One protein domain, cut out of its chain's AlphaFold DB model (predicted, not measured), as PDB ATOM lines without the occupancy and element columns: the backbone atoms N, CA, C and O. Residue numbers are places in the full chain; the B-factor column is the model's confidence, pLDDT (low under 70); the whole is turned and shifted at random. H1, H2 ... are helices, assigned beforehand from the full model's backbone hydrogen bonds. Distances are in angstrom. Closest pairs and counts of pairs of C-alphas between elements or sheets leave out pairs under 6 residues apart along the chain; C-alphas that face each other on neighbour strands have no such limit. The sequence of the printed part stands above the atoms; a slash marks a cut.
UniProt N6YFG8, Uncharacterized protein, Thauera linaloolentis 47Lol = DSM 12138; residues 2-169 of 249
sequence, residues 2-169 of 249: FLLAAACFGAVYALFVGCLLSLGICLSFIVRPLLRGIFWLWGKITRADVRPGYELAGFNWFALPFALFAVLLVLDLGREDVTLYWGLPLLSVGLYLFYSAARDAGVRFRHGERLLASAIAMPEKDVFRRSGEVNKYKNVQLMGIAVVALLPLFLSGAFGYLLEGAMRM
ATOM      1  N   PHE A   2     -41.904  11.263  -0.154       64.06
ATOM      2  CA  PHE A   2     -41.098  10.786   0.991       64.06
ATOM      3  C   PHE A   2     -41.797   9.734   1.857       64.06
ATOM      4  O   PHE A   2     -41.195   8.716   2.165       64.06
ATOM      5  N   LEU A   3     -43.078   9.932   2.186       75.06
ATOM      6  CA  LEU A   3     -43.864   8.934   2.925       75.06
ATOM      7  C   LEU A   3     -43.995   7.607   2.162       75.06
ATOM      8  O   LEU A   3     -43.961   6.550   2.778       75.06
ATOM      9  N   LEU A   4     -44.093   7.658   0.828       74.12
ATOM     10  CA  LEU A   4     -44.162   6.465  -0.020       74.12
ATOM     11  C   LEU A   4     -42.813   5.734  -0.043       74.12
ATOM     12  O   LEU A   4     -42.776   4.532   0.179       74.12
ATOM     13  N   ALA A   5     -41.708   6.461  -0.230       70.62
ATOM     14  CA  ALA A   5     -40.361   5.895  -0.189       70.62
ATOM     15  C   ALA A   5     -40.031   5.305   1.193       70.62
ATOM     16  O   ALA A   5     -39.516   4.196   1.274       70.62
ATOM     17  N   ALA A   6     -40.397   5.997   2.277       77.56
ATOM     18  CA  ALA A   6     -40.235   5.505   3.643       77.56
ATOM     19  C   ALA A   6     -41.090   4.257   3.914       77.56
ATOM     20  O   ALA A   6     -40.610   3.315   4.539       77.56
ATOM     21  N   ALA A   7     -42.329   4.213   3.413       80.00
ATOM     22  CA  ALA A   7     -43.193   3.040   3.529       80.00
ATOM     23  C   ALA A   7     -42.650   1.845   2.728       80.00
ATOM     24  O   ALA A   7     -42.597   0.734   3.253       80.00
ATOM     25  N   CYS A   8     -42.190   2.066   1.493       78.88
ATOM     26  CA  CYS A   8     -41.554   1.033   0.675       78.88
ATOM     27  C   CYS A   8     -40.271   0.516   1.326       78.88
ATOM     28  O   CYS A   8     -40.083  -0.694   1.425       78.88
ATOM     29  N   PHE A   9     -39.423   1.415   1.831       83.06
ATOM     30  CA  PHE A   9     -38.225   1.039   2.572       83.06
ATOM     31  C   PHE A   9     -38.571   0.223   3.817       83.06
ATOM     32  O   PHE A   9     -38.011  -0.848   4.018       83.06
ATOM     33  N   GLY A  10     -39.544   0.676   4.612       85.06
ATOM     34  CA  GLY A  10     -40.018  -0.052   5.786       85.06
ATOM     35  C   GLY A  10     -40.540  -1.450   5.449       85.06
ATOM     36  O   GLY A  10     -40.238  -2.400   6.167       85.06
ATOM     37  N   ALA A  11     -41.268  -1.603   4.339       85.62
ATOM     38  CA  ALA A  11     -41.779  -2.896   3.885       85.62
ATOM     39  C   ALA A  11     -40.656  -3.845   3.432       85.62
ATOM     40  O   ALA A  11     -40.614  -4.995   3.871       85.62
ATOM     41  N   VAL A  12     -39.723  -3.360   2.606       86.56
ATOM     42  CA  VAL A  12     -38.550  -4.133   2.162       86.56
ATOM     43  C   VAL A  12     -37.687  -4.523   3.360       86.56
ATOM     44  O   VAL A  12     -37.261  -5.671   3.471       86.56
ATOM     45  N   TYR A  13     -37.488  -3.601   4.301       89.00
ATOM     46  CA  TYR A  13     -36.744  -3.855   5.526       89.00
ATOM     47  C   TYR A  13     -37.427  -4.906   6.409       89.00
ATOM     48  O   TYR A  13     -36.782  -5.852   6.853       89.00
ATOM     49  N   ALA A  14     -38.740  -4.802   6.629       89.50
ATOM     50  CA  ALA A  14     -39.486  -5.788   7.406       89.50
ATOM     51  C   ALA A  14     -39.423  -7.187   6.770       89.50
ATOM     52  O   ALA A  14     -39.217  -8.174   7.479       89.50
ATOM     53  N   LEU A  15     -39.537  -7.270   5.439       89.88
ATOM     54  CA  LEU A  15     -39.360  -8.515   4.691       89.88
ATOM     55  C   LEU A  15     -37.947  -9.074   4.890       89.88
ATOM     56  O   LEU A  15     -37.795 -10.251   5.210       89.88
ATOM     57  N   PHE A  16     -36.925  -8.230   4.751       90.19
ATOM     58  CA  PHE A  16     -35.525  -8.599   4.934       90.19
ATOM     59  C   PHE A  16     -35.258  -9.168   6.333       90.19
ATOM     60  O   PHE A  16     -34.735 -10.277   6.460       90.19
ATOM     61  N   VAL A  17     -35.690  -8.466   7.387       90.62
ATOM     62  CA  VAL A  17     -35.555  -8.937   8.774       90.62
ATOM     63  C   VAL A  17     -36.323 -10.240   8.984       90.62
ATOM     64  O   VAL A  17     -35.784 -11.170   9.581       90.62
ATOM     65  N   GLY A  18     -37.547 -10.352   8.460       89.81
ATOM     66  CA  GLY A  18     -38.345 -11.577   8.535       89.81
ATOM     67  C   GLY A  18     -37.670 -12.775   7.857       89.81
ATOM     68  O   GLY A  18     -37.690 -13.884   8.398       89.81
ATOM     69  N   CYS A  19     -37.013 -12.550   6.720       91.00
ATOM     70  CA  CYS A  19     -36.254 -13.569   5.999       91.00
ATOM     71  C   CYS A  19     -35.009 -13.997   6.786       91.00
ATOM     72  O   CYS A  19     -34.821 -15.190   7.019       91.00
ATOM     73  N   LEU A  20     -34.209 -13.048   7.286       91.25
ATOM     74  CA  LEU A  20     -33.040 -13.358   8.118       91.25
ATOM     75  C   LEU A  20     -33.421 -14.072   9.418       91.25
ATOM     76  O   LEU A  20     -32.739 -15.007   9.836       91.25
ATOM     77  N   LEU A  21     -34.521 -13.671  10.052       90.88
ATOM     78  CA  LEU A  21     -35.037 -14.341  11.240       90.88
ATOM     79  C   LEU A  21     -35.438 -15.789  10.924       90.88
ATOM     80  O   LEU A  21     -35.093 -16.712  11.661       90.88
ATOM     81  N   SER A  22     -36.134 -15.990   9.806       90.00
ATOM     82  CA  SER A  22     -36.576 -17.309   9.339       90.00
ATOM     83  C   SER A  22     -35.403 -18.220   8.989       90.00
ATOM     84  O   SER A  22     -35.411 -19.401   9.343       90.00
ATOM     85  N   LEU A  23     -34.360 -17.663   8.370       91.31
ATOM     86  CA  LEU A  23     -33.093 -18.345   8.130       91.31
ATOM     87  C   LEU A  23     -32.461 -18.809   9.449       91.31
ATOM     88  O   LEU A  23     -32.053 -19.963   9.560       91.31
ATOM     89  N   GLY A  24     -32.491 -17.967  10.483       88.81
ATOM     90  CA  GLY A  24     -31.921 -18.267  11.797       88.81
ATOM     91  C   GLY A  24     -32.700 -19.366  12.517       88.81
ATOM     92  O   GLY A  24     -32.117 -20.267  13.118       88.81
ATOM     93  N   ILE A  25     -34.030 -19.355  12.382       86.00
ATOM     94  CA  ILE A  25     -34.905 -20.435  12.856       86.00
ATOM     95  C   ILE A  25     -34.606 -21.744  12.114       86.00
ATOM     96  O   ILE A  25     -34.602 -22.800  12.744       86.00
ATOM     97  N   CYS A  26     -34.315 -21.719  10.813       86.44
ATOM     98  CA  CYS A  26     -33.927 -22.929  10.081       86.44
ATOM     99  C   CYS A  26     -32.546 -23.445  10.515       86.44
ATOM    100  O   CYS A  26     -32.383 -24.636  10.780       86.44
ATOM    101  N   LEU A  27     -31.585 -22.539  10.711       85.06
ATOM    102  CA  LEU A  27     -30.265 -22.832  11.277       85.06
ATOM    103  C   LEU A  27     -30.330 -23.357  12.718       85.06
ATOM    104  O   LEU A  27     -29.362 -23.955  13.183       85.06
ATOM    105  N   SER A  28     -31.461 -23.213  13.421       81.88
ATOM    106  CA  SER A  28     -31.630 -23.724  14.789       81.88
ATOM    107  C   SER A  28     -31.350 -25.223  14.921       81.88
ATOM    108  O   SER A  28     -30.883 -25.654  15.977       81.88
ATOM    109  N   PHE A  29     -31.572 -26.006  13.857       78.88
ATOM    110  CA  PHE A  29     -31.228 -27.427  13.817       78.88
ATOM    111  C   PHE A  29     -29.733 -27.667  14.080       78.88
ATOM    112  O   PHE A  29     -29.378 -28.617  14.771       78.88
ATOM    113  N   ILE A  30     -28.873 -26.763  13.604       80.88
ATOM    114  CA  ILE A  30     -27.413 -26.812  13.765       80.88
ATOM    115  C   ILE A  30     -26.973 -26.029  15.011       80.88
ATOM    116  O   ILE A  30     -26.126 -26.482  15.780       80.88
ATOM    117  N   VAL A  31     -27.573 -24.862  15.258       80.44
ATOM    118  CA  VAL A  31     -27.173 -23.956  16.347       80.44
ATOM    119  C   VAL A  31     -27.457 -24.560  17.725       80.44
ATOM    120  O   VAL A  31     -26.637 -24.447  18.632       80.44
ATOM    121  N   ARG A  32     -28.596 -25.235  17.910       79.50
ATOM    122  CA  ARG A  32     -28.971 -25.847  19.196       79.50
ATOM    123  C   ARG A  32     -27.983 -26.916  19.686       79.50
ATOM    124  O   ARG A  32     -27.561 -26.810  20.840       79.50
ATOM    125  N   PRO A  33     -27.615 -27.943  18.890       78.69
ATOM    126  CA  PRO A  33     -26.626 -28.923  19.328       78.69
ATOM    127  C   PRO A  33     -25.253 -28.281  19.536       78.69
ATOM    128  O   PRO A  33     -24.592 -28.604  20.520       78.69
ATOM    129  N   LEU A  34     -24.867 -27.316  18.693       82.44
ATOM    130  CA  LEU A  34     -23.606 -26.588  18.840       82.44
ATOM    131  C   LEU A  34     -23.535 -25.838  20.181       82.44
ATOM    132  O   LEU A  34     -22.575 -26.003  20.930       82.44
ATOM    133  N   LEU A  35     -24.579 -25.079  20.531       80.94
ATOM    134  CA  LEU A  35     -24.650 -24.354  21.803       80.94
ATOM    135  C   LEU A  35     -24.654 -25.293  23.006       80.94
ATOM    136  O   LEU A  35     -23.968 -25.021  23.986       80.94
ATOM    137  N   ARG A  36     -25.385 -26.413  22.940       78.94
ATOM    138  CA  ARG A  36     -25.342 -27.429  24.003       78.94
ATOM    139  C   ARG A  36     -23.937 -27.998  24.179       78.94
ATOM    140  O   ARG A  36     -23.502 -28.157  25.314       78.94
ATOM    141  N   GLY A  37     -23.225 -28.256  23.083       78.50
ATOM    142  CA  GLY A  37     -21.828 -28.689  23.115       78.50
ATOM    143  C   GLY A  37     -20.919 -27.659  23.786       78.50
ATOM    144  O   GLY A  37     -20.144 -28.015  24.672       78.50
ATOM    145  N   ILE A  38     -21.070 -26.378  23.436       81.00
ATOM    146  CA  ILE A  38     -20.311 -25.274  24.044       81.00
ATOM    147  C   ILE A  38     -20.603 -25.171  25.544       81.00
ATOM    148  O   ILE A  38     -19.666 -25.150  26.337       81.00
ATOM    149  N   PHE A  39     -21.875 -25.165  25.956       79.31
ATOM    150  CA  PHE A  39     -22.248 -25.104  27.375       79.31
ATOM    151  C   PHE A  39     -21.764 -26.321  28.160       79.31
ATOM    152  O   PHE A  39     -21.338 -26.173  29.301       79.31
ATOM    153  N   TRP A  40     -21.774 -27.506  27.551       78.56
ATOM    154  CA  TRP A  40     -21.229 -28.711  28.164       78.56
ATOM    155  C   TRP A  40     -19.711 -28.614  28.369       78.56
ATOM    156  O   TRP A  40     -19.221 -28.899  29.462       78.56
ATOM    157  N   LEU A  41     -18.966 -28.150  27.358       80.00
ATOM    158  CA  LEU A  41     -17.530 -27.876  27.485       80.00
ATOM    159  C   LEU A  41     -17.260 -26.839  28.575       80.00
ATOM    160  O   LEU A  41     -16.360 -27.021  29.394       80.00
ATOM    161  N   TRP A  42     -18.060 -25.776  28.615       76.81
ATOM    162  CA  TRP A  42     -17.882 -24.723  29.601       76.81
ATOM    163  C   TRP A  42     -18.199 -25.198  31.010       76.81
ATOM    164  O   TRP A  42     -17.384 -24.973  31.892       76.81
ATOM    165  N   GLY A  43     -19.298 -25.927  31.215       72.56
ATOM    166  CA  GLY A  43     -19.642 -26.530  32.505       72.56
ATOM    167  C   GLY A  43     -18.598 -27.544  32.977       72.56
ATOM    168  O   GLY A  43     -18.322 -27.644  34.171       72.56
ATOM    169  N   LYS A  44     -17.926 -28.238  32.048       78.31
ATOM    170  CA  LYS A  44     -16.789 -29.113  32.368       78.31
ATOM    171  C   LYS A  44     -15.561 -28.325  32.841       78.31
ATOM    172  O   LYS A  44     -14.857 -28.792  33.733       78.31
ATOM    173  N   ILE A  45     -15.316 -27.145  32.271       81.69
ATOM    174  CA  ILE A  45     -14.191 -26.266  32.633       81.69
ATOM    175  C   ILE A  45     -14.470 -25.509  33.939       81.69
ATOM    176  O   ILE A  45     -13.606 -25.443  34.807       81.69
ATOM    177  N   THR A  46     -15.673 -24.959  34.105       73.44
ATOM    178  CA  THR A  46     -16.043 -24.126  35.259       73.44
ATOM    179  C   THR A  46     -16.615 -24.924  36.429       73.44
ATOM    180  O   THR A  46     -16.836 -24.347  37.491       73.44
ATOM    181  N   ARG A  47     -16.853 -26.239  36.265       65.25
ATOM    182  CA  ARG A  47     -17.533 -27.123  37.238       65.25
ATOM    183  C   ARG A  47     -18.875 -26.569  37.741       65.25
ATOM    184  O   ARG A  47     -19.346 -26.956  38.807       65.25
ATOM    185  N   ALA A  48     -19.489 -25.670  36.978       57.75
ATOM    186  CA  ALA A  48     -20.784 -25.085  37.271       57.75
ATOM    187  C   ALA A  48     -21.836 -25.712  36.350       57.75
ATOM    188  O   ALA A  48     -21.592 -25.889  35.154       57.75
ATOM    189  N   ASP A  49     -23.012 -26.029  36.896       55.19
ATOM    190  CA  ASP A  49     -24.171 -26.457  36.106       55.19
ATOM    191  C   ASP A  49     -24.724 -25.226  35.364       55.19
ATOM    192  O   ASP A  49     -25.613 -24.520  35.844       55.19
ATOM    193  N   VAL A  50     -24.113 -24.889  34.222       54.66
ATOM    194  CA  VAL A  50     -24.526 -23.756  33.385       54.66
ATOM    195  C   VAL A  50     -25.787 -24.159  32.628       54.66
ATOM    196  O   VAL A  50     -25.743 -24.631  31.491       54.66
ATOM    197  N   ARG A  51     -26.942 -23.989  33.273       52.06
ATOM    198  CA  ARG A  51     -28.237 -24.174  32.613       52.06
ATOM    199  C   ARG A  51     -28.524 -22.974  31.710       52.06
ATOM    200  O   ARG A  51     -28.384 -21.835  32.162       52.06
ATOM    201  N   PRO A  52     -28.938 -23.188  30.448       56.72
ATOM    202  CA  PRO A  52     -29.322 -22.084  29.580       56.72
ATOM    203  C   PRO A  52     -30.514 -21.351  30.205       56.72
ATOM    204  O   PRO A  52     -31.562 -21.944  30.440       56.72
ATOM    205  N   GLY A  53     -30.344 -20.058  30.496       56.94
ATOM    206  CA  GLY A  53     -31.370 -19.251  31.165       56.94
ATOM    207  C   GLY A  53     -32.657 -19.072  30.351       56.94
ATOM    208  O   GLY A  53     -33.701 -18.784  30.939       56.94
ATOM    209  N   TYR A  54     -32.597 -19.288  29.030       59.44
ATOM    210  CA  TYR A  54     -33.720 -19.130  28.107       59.44
ATOM    211  C   TYR A  54     -33.940 -20.360  27.227       59.44
ATOM    212  O   TYR A  54     -32.984 -20.965  26.728       59.44
ATOM    213  N   GLU A  55     -35.207 -20.696  26.990       72.00
ATOM    214  CA  GLU A  55     -35.571 -21.758  26.054       72.00
ATOM    215  C   GLU A  55     -35.361 -21.311  24.601       72.00
ATOM    216  O   GLU A  55     -35.857 -20.274  24.155       72.00
ATOM    217  N   LEU A  56     -34.610 -22.119  23.846       75.81
ATOM    218  CA  LEU A  56     -34.362 -21.885  22.425       75.81
ATOM    219  C   LEU A  56     -35.644 -22.142  21.613       75.81
ATOM    220  O   LEU A  56     -36.319 -23.143  21.837       75.81
ATOM    221  N   ALA A  57     -35.970 -21.316  20.618       72.44
ATOM    222  CA  ALA A  57     -37.175 -21.459  19.800       72.44
ATOM    223  C   ALA A  57     -37.073 -22.665  18.849       72.44
ATOM    224  O   ALA A  57     -36.016 -22.914  18.269       72.44
ATOM    225  N   GLY A  58     -38.151 -23.447  18.732       71.69
ATOM    226  CA  GLY A  58     -38.212 -24.648  17.887       71.69
ATOM    227  C   GLY A  58     -38.148 -24.347  16.394       71.69
ATOM    228  O   GLY A  58     -38.540 -23.262  15.964       71.69
ATOM    229  N   PHE A  59     -37.693 -25.333  15.620       77.00
ATOM    230  CA  PHE A  59     -37.785 -25.301  14.163       77.00
ATOM    231  C   PHE A  59     -39.252 -25.172  13.733       77.00
ATOM    232  O   PHE A  59     -40.128 -25.837  14.289       77.00
ATOM    233  N   ASN A  60     -39.510 -24.316  12.746       77.69
ATOM    234  CA  ASN A  60     -40.842 -24.091  12.202       77.69
ATOM    235  C   ASN A  60     -40.822 -24.293  10.684       77.69
ATOM    236  O   ASN A  60     -40.132 -23.567   9.974       77.69
ATOM    237  N   TRP A  61     -41.629 -25.232  10.189       76.88
ATOM    238  CA  TRP A  61     -41.759 -25.530   8.761       76.88
ATOM    239  C   TRP A  61     -42.263 -24.341   7.935       76.88
ATOM    240  O   TRP A  61     -41.849 -24.171   6.792       76.88
ATOM    241  N   PHE A  62     -43.080 -23.459   8.517       83.75
ATOM    242  CA  PHE A  62     -43.560 -22.254   7.830       83.75
ATOM    243  C   PHE A  62     -42.456 -21.215   7.573       83.75
ATOM    244  O   PHE A  62     -42.633 -20.333   6.737       83.75
ATOM    245  N   ALA A  63     -41.310 -21.315   8.257       84.69
ATOM    246  CA  ALA A  63     -40.169 -20.427   8.042       84.69
ATOM    247  C   ALA A  63     -39.330 -20.825   6.812       84.69
ATOM    248  O   ALA A  63     -38.535 -20.022   6.334       84.69
ATOM    249  N   LEU A  64     -39.512 -22.038   6.278       87.50
ATOM    250  CA  LEU A  64     -38.704 -22.584   5.186       87.50
ATOM    251  C   LEU A  64     -38.728 -21.748   3.887       87.50
ATOM    252  O   LEU A  64     -37.647 -21.459   3.375       87.50
ATOM    253  N   PRO A  65     -39.887 -21.301   3.349       89.00
ATOM    254  CA  PRO A  65     -39.893 -20.486   2.129       89.00
ATOM    255  C   PRO A  65     -39.200 -19.131   2.328       89.00
ATOM    256  O   PRO A  65     -38.455 -18.680   1.461       89.00
ATOM    257  N   PHE A  66     -39.375 -18.507   3.495       89.31
ATOM    258  CA  PHE A  66     -38.707 -17.249   3.838       89.31
ATOM    259  C   PHE A  66     -37.204 -17.433   4.051       89.31
ATOM    260  O   PHE A  66     -36.421 -16.566   3.679       89.31
ATOM    261  N   ALA A  67     -36.784 -18.569   4.608       89.31
ATOM    262  CA  ALA A  67     -35.376 -18.921   4.734       89.31
ATOM    263  C   ALA A  67     -34.729 -19.164   3.363       89.31
ATOM    264  O   ALA A  67     -33.615 -18.701   3.136       89.31
ATOM    265  N   LEU A  68     -35.426 -19.823   2.432       90.69
ATOM    266  CA  LEU A  68     -34.944 -19.986   1.058       90.69
ATOM    267  C   LEU A  68     -34.764 -18.623   0.379       90.69
ATOM    268  O   LEU A  68     -33.729 -18.366  -0.231       90.69
ATOM    269  N   PHE A  69     -35.737 -17.724   0.547       89.94
ATOM    270  CA  PHE A  69     -35.626 -16.357   0.046       89.94
ATOM    271  C   PHE A  69     -34.464 -15.596   0.698       89.94
ATOM    272  O   PHE A  69     -33.730 -14.886   0.018       89.94
ATOM    273  N   ALA A  70     -34.229 -15.801   1.995       89.56
ATOM    274  CA  ALA A  70     -33.074 -15.238   2.684       89.56
ATOM    275  C   ALA A  70     -31.749 -15.723   2.083       89.56
ATOM    276  O   ALA A  70     -30.845 -14.916   1.908       89.56
ATOM    277  N   VAL A  71     -31.628 -17.009   1.733       90.94
ATOM    278  CA  VAL A  71     -30.425 -17.535   1.065       90.94
ATOM    279  C   VAL A  71     -30.210 -16.839  -0.276       90.94
ATOM    280  O   VAL A  71     -29.092 -16.419  -0.556       90.94
ATOM    281  N   LEU A  72     -31.267 -16.657  -1.075       90.56
ATOM    282  CA  LEU A  72     -31.169 -15.914  -2.335       90.56
ATOM    283  C   LEU A  72     -30.685 -14.479  -2.111       90.56
ATOM    284  O   LEU A  72     -29.792 -14.034  -2.823       90.56
ATOM    285  N   LEU A  73     -31.205 -13.790  -1.091       86.81
ATOM    286  CA  LEU A  73     -30.739 -12.451  -0.725       86.81
ATOM    287  C   LEU A  73     -29.263 -12.450  -0.316       86.81
ATOM    288  O   LEU A  73     -28.521 -11.582  -0.748       86.81
ATOM    289  N   VAL A  74     -28.811 -13.420   0.481       88.25
ATOM    290  CA  VAL A  74     -27.393 -13.517   0.867       88.25
ATOM    291  C   VAL A  74     -26.500 -13.731  -0.355       88.25
ATOM    292  O   VAL A  74     -25.431 -13.136  -0.430       88.25
ATOM    293  N   LEU A  75     -26.931 -14.553  -1.313       88.62
ATOM    294  CA  LEU A  75     -26.181 -14.787  -2.547       88.62
ATOM    295  C   LEU A  75     -26.147 -13.548  -3.444       88.62
ATOM    296  O   LEU A  75     -25.108 -13.255  -4.023       88.62
ATOM    297  N   ASP A  76     -27.268 -12.839  -3.567       84.94
ATOM    298  CA  ASP A  76     -27.370 -11.641  -4.399       84.94
ATOM    299  C   ASP A  76     -26.558 -10.485  -3.804       84.94
ATOM    300  O   ASP A  76     -25.662  -9.959  -4.455       84.94
ATOM    301  N   LEU A  77     -26.760 -10.177  -2.519       82.88
ATOM    302  CA  LEU A  77     -26.008  -9.130  -1.826       82.88
ATOM    303  C   LEU A  77     -24.525  -9.495  -1.658       82.88
ATOM    304  O   LEU A  77     -23.665  -8.623  -1.715       82.88
ATOM    305  N   GLY A  78     -24.201 -10.779  -1.490       82.56
ATOM    306  CA  GLY A  78     -22.817 -11.245  -1.403       82.56
ATOM    307  C   GLY A  78     -22.013 -11.038  -2.690       82.56
ATOM    308  O   GLY A  78     -20.788 -10.940  -2.636       82.56
ATOM    309  N   ARG A  79     -22.668 -10.950  -3.858       84.62
ATOM    310  CA  ARG A  79     -21.984 -10.602  -5.118       84.62
ATOM    311  C   ARG A  79     -21.452  -9.176  -5.111       84.62
ATOM    312  O   ARG A  79     -20.421  -8.934  -5.728       84.62
ATOM    313  N   GLU A  80     -22.145  -8.276  -4.423       80.56
ATOM    314  CA  GLU A  80     -21.758  -6.871  -4.304       80.56
ATOM    315  C   GLU A  80     -20.646  -6.684  -3.260       80.56
ATOM    316  O   GLU A  80     -19.684  -5.959  -3.503       80.56
ATOM    317  N   ASP A  81     -20.739  -7.375  -2.117       79.38
ATOM    318  CA  ASP A  81     -19.727  -7.327  -1.058       79.38
ATOM    319  C   ASP A  81     -19.504  -8.708  -0.418       79.38
ATOM    320  O   ASP A  81     -20.392  -9.313   0.189       79.38
ATOM    321  N   VAL A  82     -18.262  -9.190  -0.503       84.19
ATOM    322  CA  VAL A  82     -17.840 -10.506  -0.002       84.19
ATOM    323  C   VAL A  82     -18.050 -10.649   1.510       84.19
ATOM    324  O   VAL A  82     -18.294 -11.756   2.000       84.19
ATOM    325  N   THR A  83     -17.989  -9.553   2.269       83.44
ATOM    326  CA  THR A  83     -18.205  -9.580   3.723       83.44
ATOM    327  C   THR A  83     -19.632 -10.007   4.087       83.44
ATOM    328  O   THR A  83     -19.846 -10.631   5.134       83.44
ATOM    329  N   LEU A  84     -20.601  -9.781   3.192       84.88
ATOM    330  CA  LEU A  84     -22.014 -10.103   3.397       84.88
ATOM    331  C   LEU A  84     -22.300 -11.607   3.354       84.88
ATOM    332  O   LEU A  84     -23.217 -12.059   4.045       84.88
ATOM    333  N   TYR A  85     -21.483 -12.400   2.647       86.00
ATOM    334  CA  TYR A  85     -21.621 -13.864   2.622       86.00
ATOM    335  C   TYR A  85     -21.506 -14.491   4.008       86.00
ATOM    336  O   TYR A  85     -22.190 -15.471   4.298       86.00
ATOM    337  N   TRP A  86     -20.652 -13.931   4.865       83.88
ATOM    338  CA  TRP A  86     -20.441 -14.424   6.225       83.88
ATOM    339  C   TRP A  86     -21.207 -13.599   7.257       83.88
ATOM    340  O   TRP A  86     -21.742 -14.156   8.217       83.88
ATOM    341  N   GLY A  87     -21.314 -12.286   7.037       87.44
ATOM    342  CA  GLY A  87     -22.007 -11.372   7.939       87.44
ATOM    343  C   GLY A  87     -23.497 -11.676   8.066       87.44
ATOM    344  O   GLY A  87     -24.012 -11.745   9.181       87.44
ATOM    345  N   LEU A  88     -24.198 -11.919   6.952       87.94
ATOM    346  CA  LEU A  88     -25.651 -12.108   6.963       87.94
ATOM    347  C   LEU A  88     -26.098 -13.434   7.609       87.94
ATOM    348  O   LEU A  88     -27.022 -13.398   8.429       87.94
ATOM    349  N   PRO A  89     -25.458 -14.593   7.346       89.12
ATOM    350  CA  PRO A  89     -25.758 -15.817   8.090       89.12
ATOM    351  C   PRO A  89     -25.437 -15.698   9.582       89.12
ATOM    352  O   PRO A  89     -26.206 -16.172  10.418       89.12
ATOM    353  N   LEU A  90     -24.336 -15.032   9.946       89.00
ATOM    354  CA  LEU A  90     -23.981 -14.829  11.351       89.00
ATOM    355  C   LEU A  90     -24.997 -13.922  12.060       89.00
ATOM    356  O   LEU A  90     -25.456 -14.234  13.162       89.00
ATOM    357  N   LEU A  91     -25.401 -12.838  11.398       89.38
ATOM    358  CA  LEU A  91     -26.462 -11.949  11.856       89.38
ATOM    359  C   LEU A  91     -27.774 -12.716  12.041       89.38
ATOM    360  O   LEU A  91     -28.438 -12.554  13.060       89.38
ATOM    361  N   SER A  92     -28.122 -13.593  11.102       90.75
ATOM    362  CA  SER A  92     -29.305 -14.454  11.171       90.75
ATOM    363  C   SER A  92     -29.310 -15.349  12.421       90.75
ATOM    364  O   SER A  92     -30.318 -15.418  13.132       90.75
ATOM    365  N   VAL A  93     -28.168 -15.957  12.764       88.25
ATOM    366  CA  VAL A  93     -28.009 -16.715  14.018       88.25
ATOM    367  C   VAL A  93     -28.166 -15.804  15.237       88.25
ATOM    368  O   VAL A  93     -28.889 -16.154  16.170       88.25
ATOM    369  N   GLY A  94     -27.551 -14.618  15.231       86.75
ATOM    370  CA  GLY A  94     -27.691 -13.640  16.314       86.75
ATOM    371  C   GLY A  94     -29.146 -13.217  16.542       86.75
ATOM    372  O   GLY A  94     -29.640 -13.265  17.670       86.75
ATOM    373  N   LEU A  95     -29.866 -12.883  15.468       88.31
ATOM    374  CA  LEU A  95     -31.285 -12.523  15.510       88.31
ATOM    375  C   LEU A  95     -32.140 -13.651  16.085       88.31
ATOM    376  O   LEU A  95     -33.024 -13.387  16.898       88.31
ATOM    377  N   TYR A  96     -31.854 -14.905  15.723       89.00
ATOM    378  CA  TYR A  96     -32.532 -16.064  16.300       89.00
ATOM    379  C   TYR A  96     -32.349 -16.149  17.822       89.00
ATOM    380  O   TYR A  96     -33.324 -16.392  18.536       89.00
ATOM    381  N   LEU A  97     -31.140 -15.900  18.340       86.00
ATOM    382  CA  LEU A  97     -30.878 -15.932  19.784       86.00
ATOM    383  C   LEU A  97     -31.656 -14.845  20.530       86.00
ATOM    384  O   LEU A  97     -32.328 -15.143  21.520       86.00
ATOM    385  N   PHE A  98     -31.627 -13.607  20.030       86.56
ATOM    386  CA  PHE A  98     -32.375 -12.499  20.633       86.56
ATOM    387  C   PHE A  98     -33.887 -12.701  20.539       86.56
ATOM    388  O   PHE A  98     -34.597 -12.474  21.517       86.56
ATOM    389  N   TYR A  99     -34.382 -13.192  19.403       86.06
ATOM    390  CA  TYR A  99     -35.787 -13.550  19.239       86.06
ATOM    391  C   TYR A  99     -36.213 -14.642  20.213       86.06
ATOM    392  O   TYR A  99     -37.285 -14.560  20.811       86.06
ATOM    393  N   SER A 100     -35.367 -15.648  20.411       83.75
ATOM    394  CA  SER A 100     -35.652 -16.724  21.346       83.75
ATOM    395  C   SER A 100     -35.715 -16.236  22.789       83.75
ATOM    396  O   SER A 100     -36.663 -16.566  23.501       83.75
ATOM    397  N   ALA A 101     -34.753 -15.406  23.201       82.06
ATOM    398  CA  ALA A 101     -34.749 -14.791  24.523       82.06
ATOM    399  C   ALA A 101     -35.978 -13.888  24.727       82.06
ATOM    400  O   ALA A 101     -36.641 -13.975  25.759       82.06
ATOM    401  N   ALA A 102     -36.342 -13.083  23.722       81.06
ATOM    402  CA  ALA A 102     -37.528 -12.231  23.766       81.06
ATOM    403  C   ALA A 102     -38.827 -13.045  23.859       81.06
ATOM    404  O   ALA A 102     -39.738 -12.691  24.610       81.06
ATOM    405  N   ARG A 103     -38.918 -14.148  23.103       81.44
ATOM    406  CA  ARG A 103     -40.080 -15.040  23.100       81.44
ATOM    407  C   ARG A 103     -40.256 -15.718  24.454       81.44
ATOM    408  O   ARG A 103     -41.369 -15.693  24.976       81.44
ATOM    409  N   ASP A 104     -39.194 -16.296  25.010       81.00
ATOM    410  CA  ASP A 104     -39.244 -16.960  26.317       81.00
ATOM    411  C   ASP A 104     -39.551 -15.949  27.434       81.00
ATOM    412  O   ASP A 104     -40.496 -16.138  28.201       81.00
ATOM    413  N   ALA A 105     -38.881 -14.789  27.442       73.56
ATOM    414  CA  ALA A 105     -39.193 -13.703  28.372       73.56
ATOM    415  C   ALA A 105     -40.663 -13.252  28.270       73.56
ATOM    416  O   ALA A 105     -41.316 -13.053  29.292       73.56
ATOM    417  N   GLY A 106     -41.227 -13.166  27.061       73.75
ATOM    418  CA  GLY A 106     -42.636 -12.823  26.853       73.75
ATOM    419  C   GLY A 106     -43.631 -13.912  27.278       73.75
ATOM    420  O   GLY A 106     -44.762 -13.606  27.666       73.75
ATOM    421  N   VAL A 107     -43.254 -15.194  27.215       78.31
ATOM    422  CA  VAL A 107     -44.062 -16.293  27.773       78.31
ATOM    423  C   VAL A 107     -44.040 -16.230  29.300       78.31
ATOM    424  O   VAL A 107     -45.108 -16.241  29.913       78.31
ATOM    425  N   ARG A 108     -42.857 -16.063  29.906       73.75
ATOM    426  CA  ARG A 108     -42.693 -15.925  31.362       73.75
ATOM    427  C   ARG A 108     -43.379 -14.678  31.914       73.75
ATOM    428  O   ARG A 108     -44.034 -14.761  32.948       73.75
ATOM    429  N   PHE A 109     -43.316 -13.557  31.196       69.94
ATOM    430  CA  PHE A 109     -44.040 -12.330  31.535       69.94
ATOM    431  C   PHE A 109     -45.554 -12.566  31.584       69.94
ATOM    432  O   PHE A 109     -46.178 -12.301  32.607       69.94
ATOM    433  N   ARG A 110     -46.141 -13.134  30.519       71.06
ATOM    434  CA  ARG A 110     -47.587 -13.416  30.460       71.06
ATOM    435  C   ARG A 110     -48.029 -14.429  31.509       71.06
ATOM    436  O   ARG A 110     -49.144 -14.335  32.014       71.06
ATOM    437  N   HIS A 111     -47.180 -15.403  31.830       73.88
ATOM    438  CA  HIS A 111     -47.457 -16.352  32.901       73.88
ATOM    439  C   HIS A 111     -47.448 -15.660  34.274       73.88
ATOM    440  O   HIS A 111     -48.417 -15.783  35.016       73.88
ATOM    441  N   GLY A 112     -46.427 -14.845  34.563       65.44
ATOM    442  CA  GLY A 112     -46.341 -14.055  35.795       65.44
ATOM    443  C   GLY A 112     -47.484 -13.048  35.954       65.44
ATOM    444  O   GLY A 112     -48.044 -12.917  37.038       65.44
ATOM    445  N   GLU A 113     -47.900 -12.392  34.870       69.81
ATOM    446  CA  GLU A 113     -49.041 -11.472  34.873       69.81
ATOM    447  C   GLU A 113     -50.362 -12.204  35.163       69.81
ATOM    448  O   GLU A 113     -51.149 -11.750  35.991       69.81
ATOM    449  N   ARG A 114     -50.581 -13.381  34.563       68.44
ATOM    450  CA  ARG A 114     -51.759 -14.223  34.847       68.44
ATOM    451  C   ARG A 114     -51.785 -14.721  36.291       68.44
ATOM    452  O   ARG A 114     -52.852 -14.739  36.897       68.44
ATOM    453  N   LEU A 115     -50.631 -15.085  36.854       66.75
ATOM    454  CA  LEU A 115     -50.518 -15.482  38.260       66.75
ATOM    455  C   LEU A 115     -50.853 -14.311  39.198       66.75
ATOM    456  O   LEU A 115     -51.635 -14.479  40.135       66.75
ATOM    457  N   LEU A 116     -50.351 -13.106  38.904       64.00
ATOM    458  CA  LEU A 116     -50.668 -11.890  39.662       64.00
ATOM    459  C   LEU A 116     -52.146 -11.473  39.537       64.00
ATOM    460  O   LEU A 116     -52.736 -11.028  40.524       64.00
ATOM    461  N   ALA A 117     -52.748 -11.647  38.358       64.56
ATOM    462  CA  ALA A 117     -54.153 -11.336  38.091       64.56
ATOM    463  C   ALA A 117     -55.133 -12.380  38.656       64.56
ATOM    464  O   ALA A 117     -56.311 -12.078  38.841       64.56
ATOM    465  N   SER A 118     -54.674 -13.602  38.951       65.00
ATOM    466  CA  SER A 118     -55.532 -14.652  39.502       65.00
ATOM    467  C   SER A 118     -56.013 -14.313  40.923       65.00
ATOM    468  O   SER A 118     -55.252 -13.817  41.762       65.00
ATOM    469  N   ALA A 119     -57.293 -14.574  41.200       55.34
ATOM    470  CA  ALA A 119     -57.943 -14.280  42.483       55.34
ATOM    471  C   ALA A 119     -57.525 -15.229  43.627       55.34
ATOM    472  O   ALA A 119     -57.910 -15.021  44.773       55.34
ATOM    473  N   ILE A 120     -56.729 -16.262  43.331       56.16
ATOM    474  CA  ILE A 120     -56.300 -17.278  44.295       56.16
ATOM    475  C   ILE A 120     -55.061 -16.759  45.035       56.16
ATOM    476  O   ILE A 120     -54.040 -16.439  44.423       56.16
ATOM    477  N   ALA A 121     -55.145 -16.652  46.361       54.84
ATOM    478  CA  ALA A 121     -54.021 -16.276  47.211       54.84
ATOM    479  C   ALA A 121     -53.046 -17.460  47.334       54.84
ATOM    480  O   ALA A 121     -53.190 -18.306  48.210       54.84
ATOM    481  N   MET A 122     -52.075 -17.543  46.422       57.38
ATOM    482  CA  MET A 122     -50.944 -18.466  46.542       57.38
ATOM    483  C   MET A 122     -49.711 -17.739  47.095       57.38
ATOM    484  O   MET A 122     -49.459 -16.605  46.686       57.38
ATOM    485  N   PRO A 123     -48.905 -18.373  47.968       58.66
ATOM    486  CA  PRO A 123     -47.713 -17.758  48.564       58.66
ATOM    487  C   PRO A 123     -46.656 -17.333  47.525       58.66
ATOM    488  O   PRO A 123     -45.916 -16.380  47.758       58.66
ATOM    489  N   GLU A 124     -46.630 -17.955  46.339       57.94
ATOM    490  CA  GLU A 124     -45.806 -17.515  45.200       57.94
ATOM    491  C   GLU A 124     -46.135 -16.088  44.734       57.94
ATOM    492  O   GLU A 124     -45.242 -15.351  44.317       57.94
ATOM    493  N   LYS A 125     -47.395 -15.653  44.848       54.16
ATOM    494  CA  LYS A 125     -47.865 -14.344  44.370       54.16
ATOM    495  C   LYS A 125     -47.155 -13.182  45.069       54.16
ATOM    496  O   LYS A 125     -46.804 -12.197  44.420       54.16
ATOM    497  N   ASP A 126     -46.895 -13.313  46.368       56.09
ATOM    498  CA  ASP A 126     -46.226 -12.278  47.163       56.09
ATOM    499  C   ASP A 126     -44.708 -12.256  46.938       56.09
ATOM    500  O   ASP A 126     -44.097 -11.183  46.963       56.09
ATOM    501  N   VAL A 127     -44.106 -13.409  46.627       58.25
ATOM    502  CA  VAL A 127     -42.692 -13.511  46.233       58.25
ATOM    503  C   VAL A 127     -42.473 -12.902  44.843       58.25
ATOM    504  O   VAL A 127     -41.589 -12.061  44.684       58.25
ATOM    505  N   PHE A 128     -43.324 -13.222  43.862       56.38
ATOM    506  CA  PHE A 128     -43.253 -12.666  42.502       56.38
ATOM    507  C   PHE A 128     -43.565 -11.163  42.435       56.38
ATOM    508  O   PHE A 128     -42.980 -10.437  41.627       56.38
ATOM    509  N   ARG A 129     -44.464 -10.662  43.297       55.38
ATOM    510  CA  ARG A 129     -44.777  -9.226  43.396       55.38
ATOM    511  C   ARG A 129     -43.643  -8.427  44.052       55.38
ATOM    512  O   ARG A 129     -43.432  -7.277  43.676       55.38
ATOM    513  N   ARG A 130     -42.898  -9.021  44.995       56.12
ATOM    514  CA  ARG A 130     -41.724  -8.396  45.641       56.12
ATOM    515  C   ARG A 130     -40.429  -8.531  44.835       56.12
ATOM    516  O   ARG A 130     -39.575  -7.658  44.946       56.12
ATOM    517  N   SER A 131     -40.267  -9.576  44.020       59.91
ATOM    518  CA  SER A 131     -39.014  -9.855  43.295       59.91
ATOM    519  C   SER A 131     -38.751  -8.928  42.098       59.91
ATOM    520  O   SER A 131     -37.619  -8.840  41.611       59.91
ATOM    521  N   GLY A 132     -39.780  -8.235  41.591       62.25
ATOM    522  CA  GLY A 132     -39.673  -7.363  40.413       62.25
ATOM    523  C   GLY A 132     -39.367  -8.114  39.107       62.25
ATOM    524  O   GLY A 132     -39.085  -7.491  38.081       62.25
ATOM    525  N   GLU A 133     -39.420  -9.446  39.120       67.00
ATOM    526  CA  GLU A 133     -39.044 -10.302  37.992       67.00
ATOM    527  C   GLU A 133     -39.941 -10.108  36.773       67.00
ATOM    528  O   GLU A 133     -39.457 -10.123  35.646       67.00
ATOM    529  N   VAL A 134     -41.223  -9.806  36.983       65.88
ATOM    530  CA  VAL A 134     -42.165  -9.493  35.900       65.88
ATOM    531  C   VAL A 134     -41.683  -8.287  35.082       65.88
ATOM    532  O   VAL A 134     -41.689  -8.328  33.852       65.88
ATOM    533  N   ASN A 135     -41.169  -7.242  35.736       73.19
ATOM    534  CA  ASN A 135     -40.647  -6.071  35.031       73.19
ATOM    535  C   ASN A 135     -39.305  -6.369  34.337       73.19
ATOM    536  O   ASN A 135     -39.036  -5.843  33.259       73.19
ATOM    537  N   LYS A 136     -38.487  -7.269  34.905       74.56
ATOM    538  CA  LYS A 136     -37.263  -7.763  34.251       74.56
ATOM    539  C   LYS A 136     -37.593  -8.524  32.965       74.56
ATOM    540  O   LYS A 136     -37.011  -8.216  31.930       74.56
ATOM    541  N   TYR A 137     -38.559  -9.445  32.990       75.81
ATOM    542  CA  TYR A 137     -38.986 -10.183  31.795       75.81
ATOM    543  C   TYR A 137     -39.599  -9.266  30.731       75.81
ATOM    544  O   TYR A 137     -39.294  -9.421  29.550       75.81
ATOM    545  N   LYS A 138     -40.379  -8.256  31.138       75.94
ATOM    546  CA  LYS A 138     -40.889  -7.217  30.228       75.94
ATOM    547  C   LYS A 138     -39.757  -6.443  29.550       75.94
ATOM    548  O   LYS A 138     -39.781  -6.262  28.334       75.94
ATOM    549  N   ASN A 139     -38.759  -6.010  30.319       78.31
ATOM    550  CA  ASN A 139     -37.617  -5.273  29.784       78.31
ATOM    551  C   ASN A 139     -36.775  -6.139  28.842       78.31
ATOM    552  O   ASN A 139     -36.414  -5.672  27.770       78.31
ATOM    553  N   VAL A 140     -36.519  -7.405  29.188       81.69
ATOM    554  CA  VAL A 140     -35.805  -8.346  28.307       81.69
ATOM    555  C   VAL A 140     -36.591  -8.600  27.020       81.69
ATOM    556  O   VAL A 140     -36.001  -8.613  25.942       81.69
ATOM    557  N   GLN A 141     -37.917  -8.746  27.099       82.38
ATOM    558  CA  GLN A 141     -38.766  -8.897  25.920       82.38
ATOM    559  C   GLN A 141     -38.693  -7.661  25.012       82.38
ATOM    560  O   GLN A 141     -38.451  -7.801  23.814       82.38
ATOM    561  N   LEU A 142     -38.877  -6.460  25.570       83.56
ATOM    562  CA  LEU A 142     -38.810  -5.204  24.817       83.56
ATOM    563  C   LEU A 142     -37.428  -4.984  24.206       83.56
ATOM    564  O   LEU A 142     -37.324  -4.657  23.027       83.56
ATOM    565  N   MET A 143     -36.372  -5.211  24.984       86.88
ATOM    566  CA  MET A 143     -34.994  -5.072  24.531       86.88
ATOM    567  C   MET A 143     -34.669  -6.086  23.432       86.88
ATOM    568  O   MET A 143     -34.085  -5.714  22.423       86.88
ATOM    569  N   GLY A 144     -35.105  -7.340  23.567       84.62
ATOM    570  CA  GLY A 144     -34.913  -8.355  22.537       84.62
ATOM    571  C   GLY A 144     -35.651  -8.027  21.235       84.62
ATOM    572  O   GLY A 144     -35.069  -8.166  20.163       84.62
ATOM    573  N   ILE A 145     -36.885  -7.513  21.305       86.75
ATOM    574  CA  ILE A 145     -37.622  -7.037  20.121       86.75
ATOM    575  C   ILE A 145     -36.910  -5.838  19.482       86.75
ATOM    576  O   ILE A 145     -36.732  -5.816  18.266       86.75
ATOM    577  N   ALA A 146     -36.473  -4.866  20.286       88.12
ATOM    578  CA  ALA A 146     -35.749  -3.697  19.798       88.12
ATOM    579  C   ALA A 146     -34.437  -4.094  19.107       88.12
ATOM    580  O   ALA A 146     -34.139  -3.599  18.025       88.12
ATOM    581  N   VAL A 147     -33.687  -5.038  19.682       88.81
ATOM    582  CA  VAL A 147     -32.469  -5.578  19.068       88.81
ATOM    583  C   VAL A 147     -32.805  -6.292  17.762       88.81
ATOM    584  O   VAL A 147     -32.207  -5.970  16.747       88.81
ATOM    585  N   VAL A 148     -33.797  -7.186  17.721       89.00
ATOM    586  CA  VAL A 148     -34.190  -7.860  16.468       89.00
ATOM    587  C   VAL A 148     -34.584  -6.856  15.376       89.00
ATOM    588  O   VAL A 148     -34.265  -7.065  14.208       89.00
ATOM    589  N   ALA A 149     -35.231  -5.751  15.752       88.50
ATOM    590  CA  ALA A 149     -35.659  -4.715  14.820       88.50
ATOM    591  C   ALA A 149     -34.533  -3.771  14.370       88.50
ATOM    592  O   ALA A 149     -34.598  -3.278  13.250       88.50
ATOM    593  N   LEU A 150     -33.532  -3.487  15.208       88.88
ATOM    594  CA  LEU A 150     -32.510  -2.464  14.936       88.88
ATOM    595  C   LEU A 150     -31.152  -3.048  14.541       88.88
ATOM    596  O   LEU A 150     -30.451  -2.466  13.721       88.88
ATOM    597  N   LEU A 151     -30.779  -4.200  15.095       87.44
ATOM    598  CA  LEU A 151     -29.490  -4.852  14.867       87.44
ATOM    599  C   LEU A 151     -29.168  -5.071  13.376       87.44
ATOM    600  O   LEU A 151     -28.023  -4.822  12.990       87.44
ATOM    601  N   PRO A 152     -30.132  -5.460  12.514       85.88
ATOM    602  CA  PRO A 152     -29.863  -5.618  11.091       85.88
ATOM    603  C   PRO A 152     -29.441  -4.316  10.413       85.88
ATOM    604  O   PRO A 152     -28.631  -4.368   9.497       85.88
ATOM    605  N   LEU A 153     -29.898  -3.146  10.867       85.62
ATOM    606  CA  LEU A 153     -29.462  -1.868  10.286       85.62
ATOM    607  C   LEU A 153     -27.973  -1.610  10.522       85.62
ATOM    608  O   LEU A 153     -27.300  -1.092   9.639       85.62
ATOM    609  N   PHE A 154     -27.458  -1.991  11.693       82.38
ATOM    610  CA  PHE A 154     -26.074  -1.712  12.080       82.38
ATOM    611  C   PHE A 154     -25.084  -2.760  11.571       82.38
ATOM    612  O   PHE A 154     -23.980  -2.412  11.170       82.38
ATOM    613  N   LEU A 155     -25.464  -4.040  11.609       79.94
ATOM    614  CA  LEU A 155     -24.542  -5.148  11.341       79.94
ATOM    615  C   LEU A 155     -24.677  -5.751   9.948       79.94
ATOM    616  O   LEU A 155     -23.785  -6.486   9.535       79.94
ATOM    617  N   SER A 156     -25.771  -5.490   9.225       76.19
ATOM    618  CA  SER A 156     -25.946  -6.132   7.922       76.19
ATOM    619  C   SER A 156     -25.043  -5.563   6.842       76.19
ATOM    620  O   SER A 156     -24.914  -6.236   5.838       76.19
ATOM    621  N   GLY A 157     -24.516  -4.334   6.959       75.44
ATOM    622  CA  GLY A 157     -23.820  -3.640   5.856       75.44
ATOM    623  C   GLY A 157     -24.687  -3.396   4.604       75.44
ATOM    624  O   GLY A 157     -24.309  -2.655   3.706       75.44
ATOM    625  N   ALA A 158     -25.897  -3.957   4.575       72.62
ATOM    626  CA  ALA A 158     -26.785  -4.039   3.432       72.62
ATOM    627  C   ALA A 158     -27.720  -2.831   3.303       72.62
ATOM    628  O   ALA A 158     -28.524  -2.773   2.377       72.62
ATOM    629  N   PHE A 159     -27.653  -1.868   4.230       76.94
ATOM    630  CA  PHE A 159     -28.583  -0.739   4.277       76.94
ATOM    631  C   PHE A 159     -28.625   0.045   2.959       76.94
ATOM    632  O   PHE A 159     -29.713   0.376   2.493       76.94
ATOM    633  N   GLY A 160     -27.465   0.290   2.339       74.69
ATOM    634  CA  GLY A 160     -27.377   0.974   1.045       74.69
ATOM    635  C   GLY A 160     -28.117   0.221  -0.062       74.69
ATOM    636  O   GLY A 160     -28.979   0.794  -0.723       74.69
ATOM    637  N   TYR A 161     -27.864  -1.084  -0.181       79.75
ATOM    638  CA  TYR A 161     -28.511  -1.951  -1.169       79.75
ATOM    639  C   TYR A 161     -30.018  -2.106  -0.925       79.75
ATOM    640  O   TYR A 161     -30.810  -2.090  -1.865       79.75
ATOM    641  N   LEU A 162     -30.446  -2.195   0.339       78.94
ATOM    642  CA  LEU A 162     -31.865  -2.243   0.706       78.94
ATOM    643  C   LEU A 162     -32.576  -0.926   0.386       78.94
ATOM    644  O   LEU A 162     -33.711  -0.938  -0.091       78.94
ATOM    645  N   LEU A 163     -31.913   0.207   0.630       77.19
ATOM    646  CA  LEU A 163     -32.432   1.525   0.289       77.19
ATOM    647  C   LEU A 163     -32.562   1.676  -1.228       77.19
ATOM    648  O   LEU A 163     -33.612   2.087  -1.711       77.19
ATOM    649  N   GLU A 164     -31.543   1.287  -1.985       73.38
ATOM    650  CA  GLU A 164     -31.561   1.328  -3.447       73.38
ATOM    651  C   GLU A 164     -32.632   0.398  -4.038       73.38
ATOM    652  O   GLU A 164     -33.407   0.815  -4.904       73.38
ATOM    653  N   GLY A 165     -32.763  -0.820  -3.508       71.19
ATOM    654  CA  GLY A 165     -33.826  -1.760  -3.864       71.19
ATOM    655  C   GLY A 165     -35.223  -1.210  -3.568       71.19
ATOM    656  O   GLY A 165     -36.101  -1.255  -4.429       71.19
ATOM    657  N   ALA A 166     -35.430  -0.608  -2.394       69.94
ATOM    658  CA  ALA A 166     -36.695   0.038  -2.046       69.94
ATOM    659  C   ALA A 166     -37.017   1.223  -2.968       69.94
ATOM    660  O   ALA A 166     -38.167   1.399  -3.370       69.94
ATOM    661  N   MET A 167     -36.009   2.008  -3.347       69.38
ATOM    662  CA  MET A 167     -36.150   3.137  -4.270       69.38
ATOM    663  C   MET A 167     -36.478   2.686  -5.699       69.38
ATOM    664  O   MET A 167     -37.301   3.321  -6.367       69.38
ATOM    665  N   ARG A 168     -35.896   1.565  -6.151       70.00
ATOM    666  CA  ARG A 168     -36.253   0.888  -7.408       70.00
ATOM    667  C   ARG A 168     -37.690   0.356  -7.367       70.00
ATOM    668  O   ARG A 168     -38.463   0.640  -8.280       70.00
ATOM    669  N   MET A 169     -38.091  -0.335  -6.295       65.94
ATOM    670  CA  MET A 169     -39.462  -0.855  -6.138       65.94
ATOM    671  C   MET A 169     -40.511   0.258  -6.055       65.94
ATOM    672  O   MET A 169     -41.593   0.133  -6.625       65.94
TER     673      MET A 169
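This is residues 2 to 169 of the 249 residues of an uncharacterized protein of Thauera linaloolentis 47Lol = DSM 12138 (UniProt N6YFG8). Two long helices, H1 and H3, cross as an X; H5 runs side by side with H3, H2 packs across H1, and H6 and H4 pack on the ends of H1 and H3. The printed part has 168 residues with six named helices, H1 to H6 in order, and no named strand. It is all helix and loose, radius of gyration of the C-alphas 19.5 A, spanning 60 by 46 by 28 A.

H1, residues 2 to 46, 55.0 A long, starts at C-alpha (-41.098, 10.786, 0.991) and has a kink of 60 degrees near residue 30. H3, residues 82 to 117, is 52.6 A long. H2 is 61 to 80, H4 123 to 131, H5 133 to 155 and H6 159 to 169, ending at C-alpha (-39.462, -0.855, -6.138).

H1, with residues 20 to 31 alone, touches residues 88 to 96 of H3, about perpendicular at 83 degrees; the closest C-alphas, Gly 24 and Ser 92, are 4.7 A apart. H5 touches H3 at a shallow tilt of 19 degrees, opposite ways, closest C-alphas Ala 102 and Gln 141 at 4.2 A. H2 and H3 form a hairpin. Every O i to N i+4 pair is within hydrogen-bond range in H6; not in H1 (38 of 41), H2 (13 of 16), H3 (30 of 32), H4 (4 of 5) and H5 (16 of 19).

The printed part has no cut. The link from H1 to H2 is long, 14 residues. Residues 118 to 123 stand free; pLDDT is under 70 in 36 residues, among them 112 to 134.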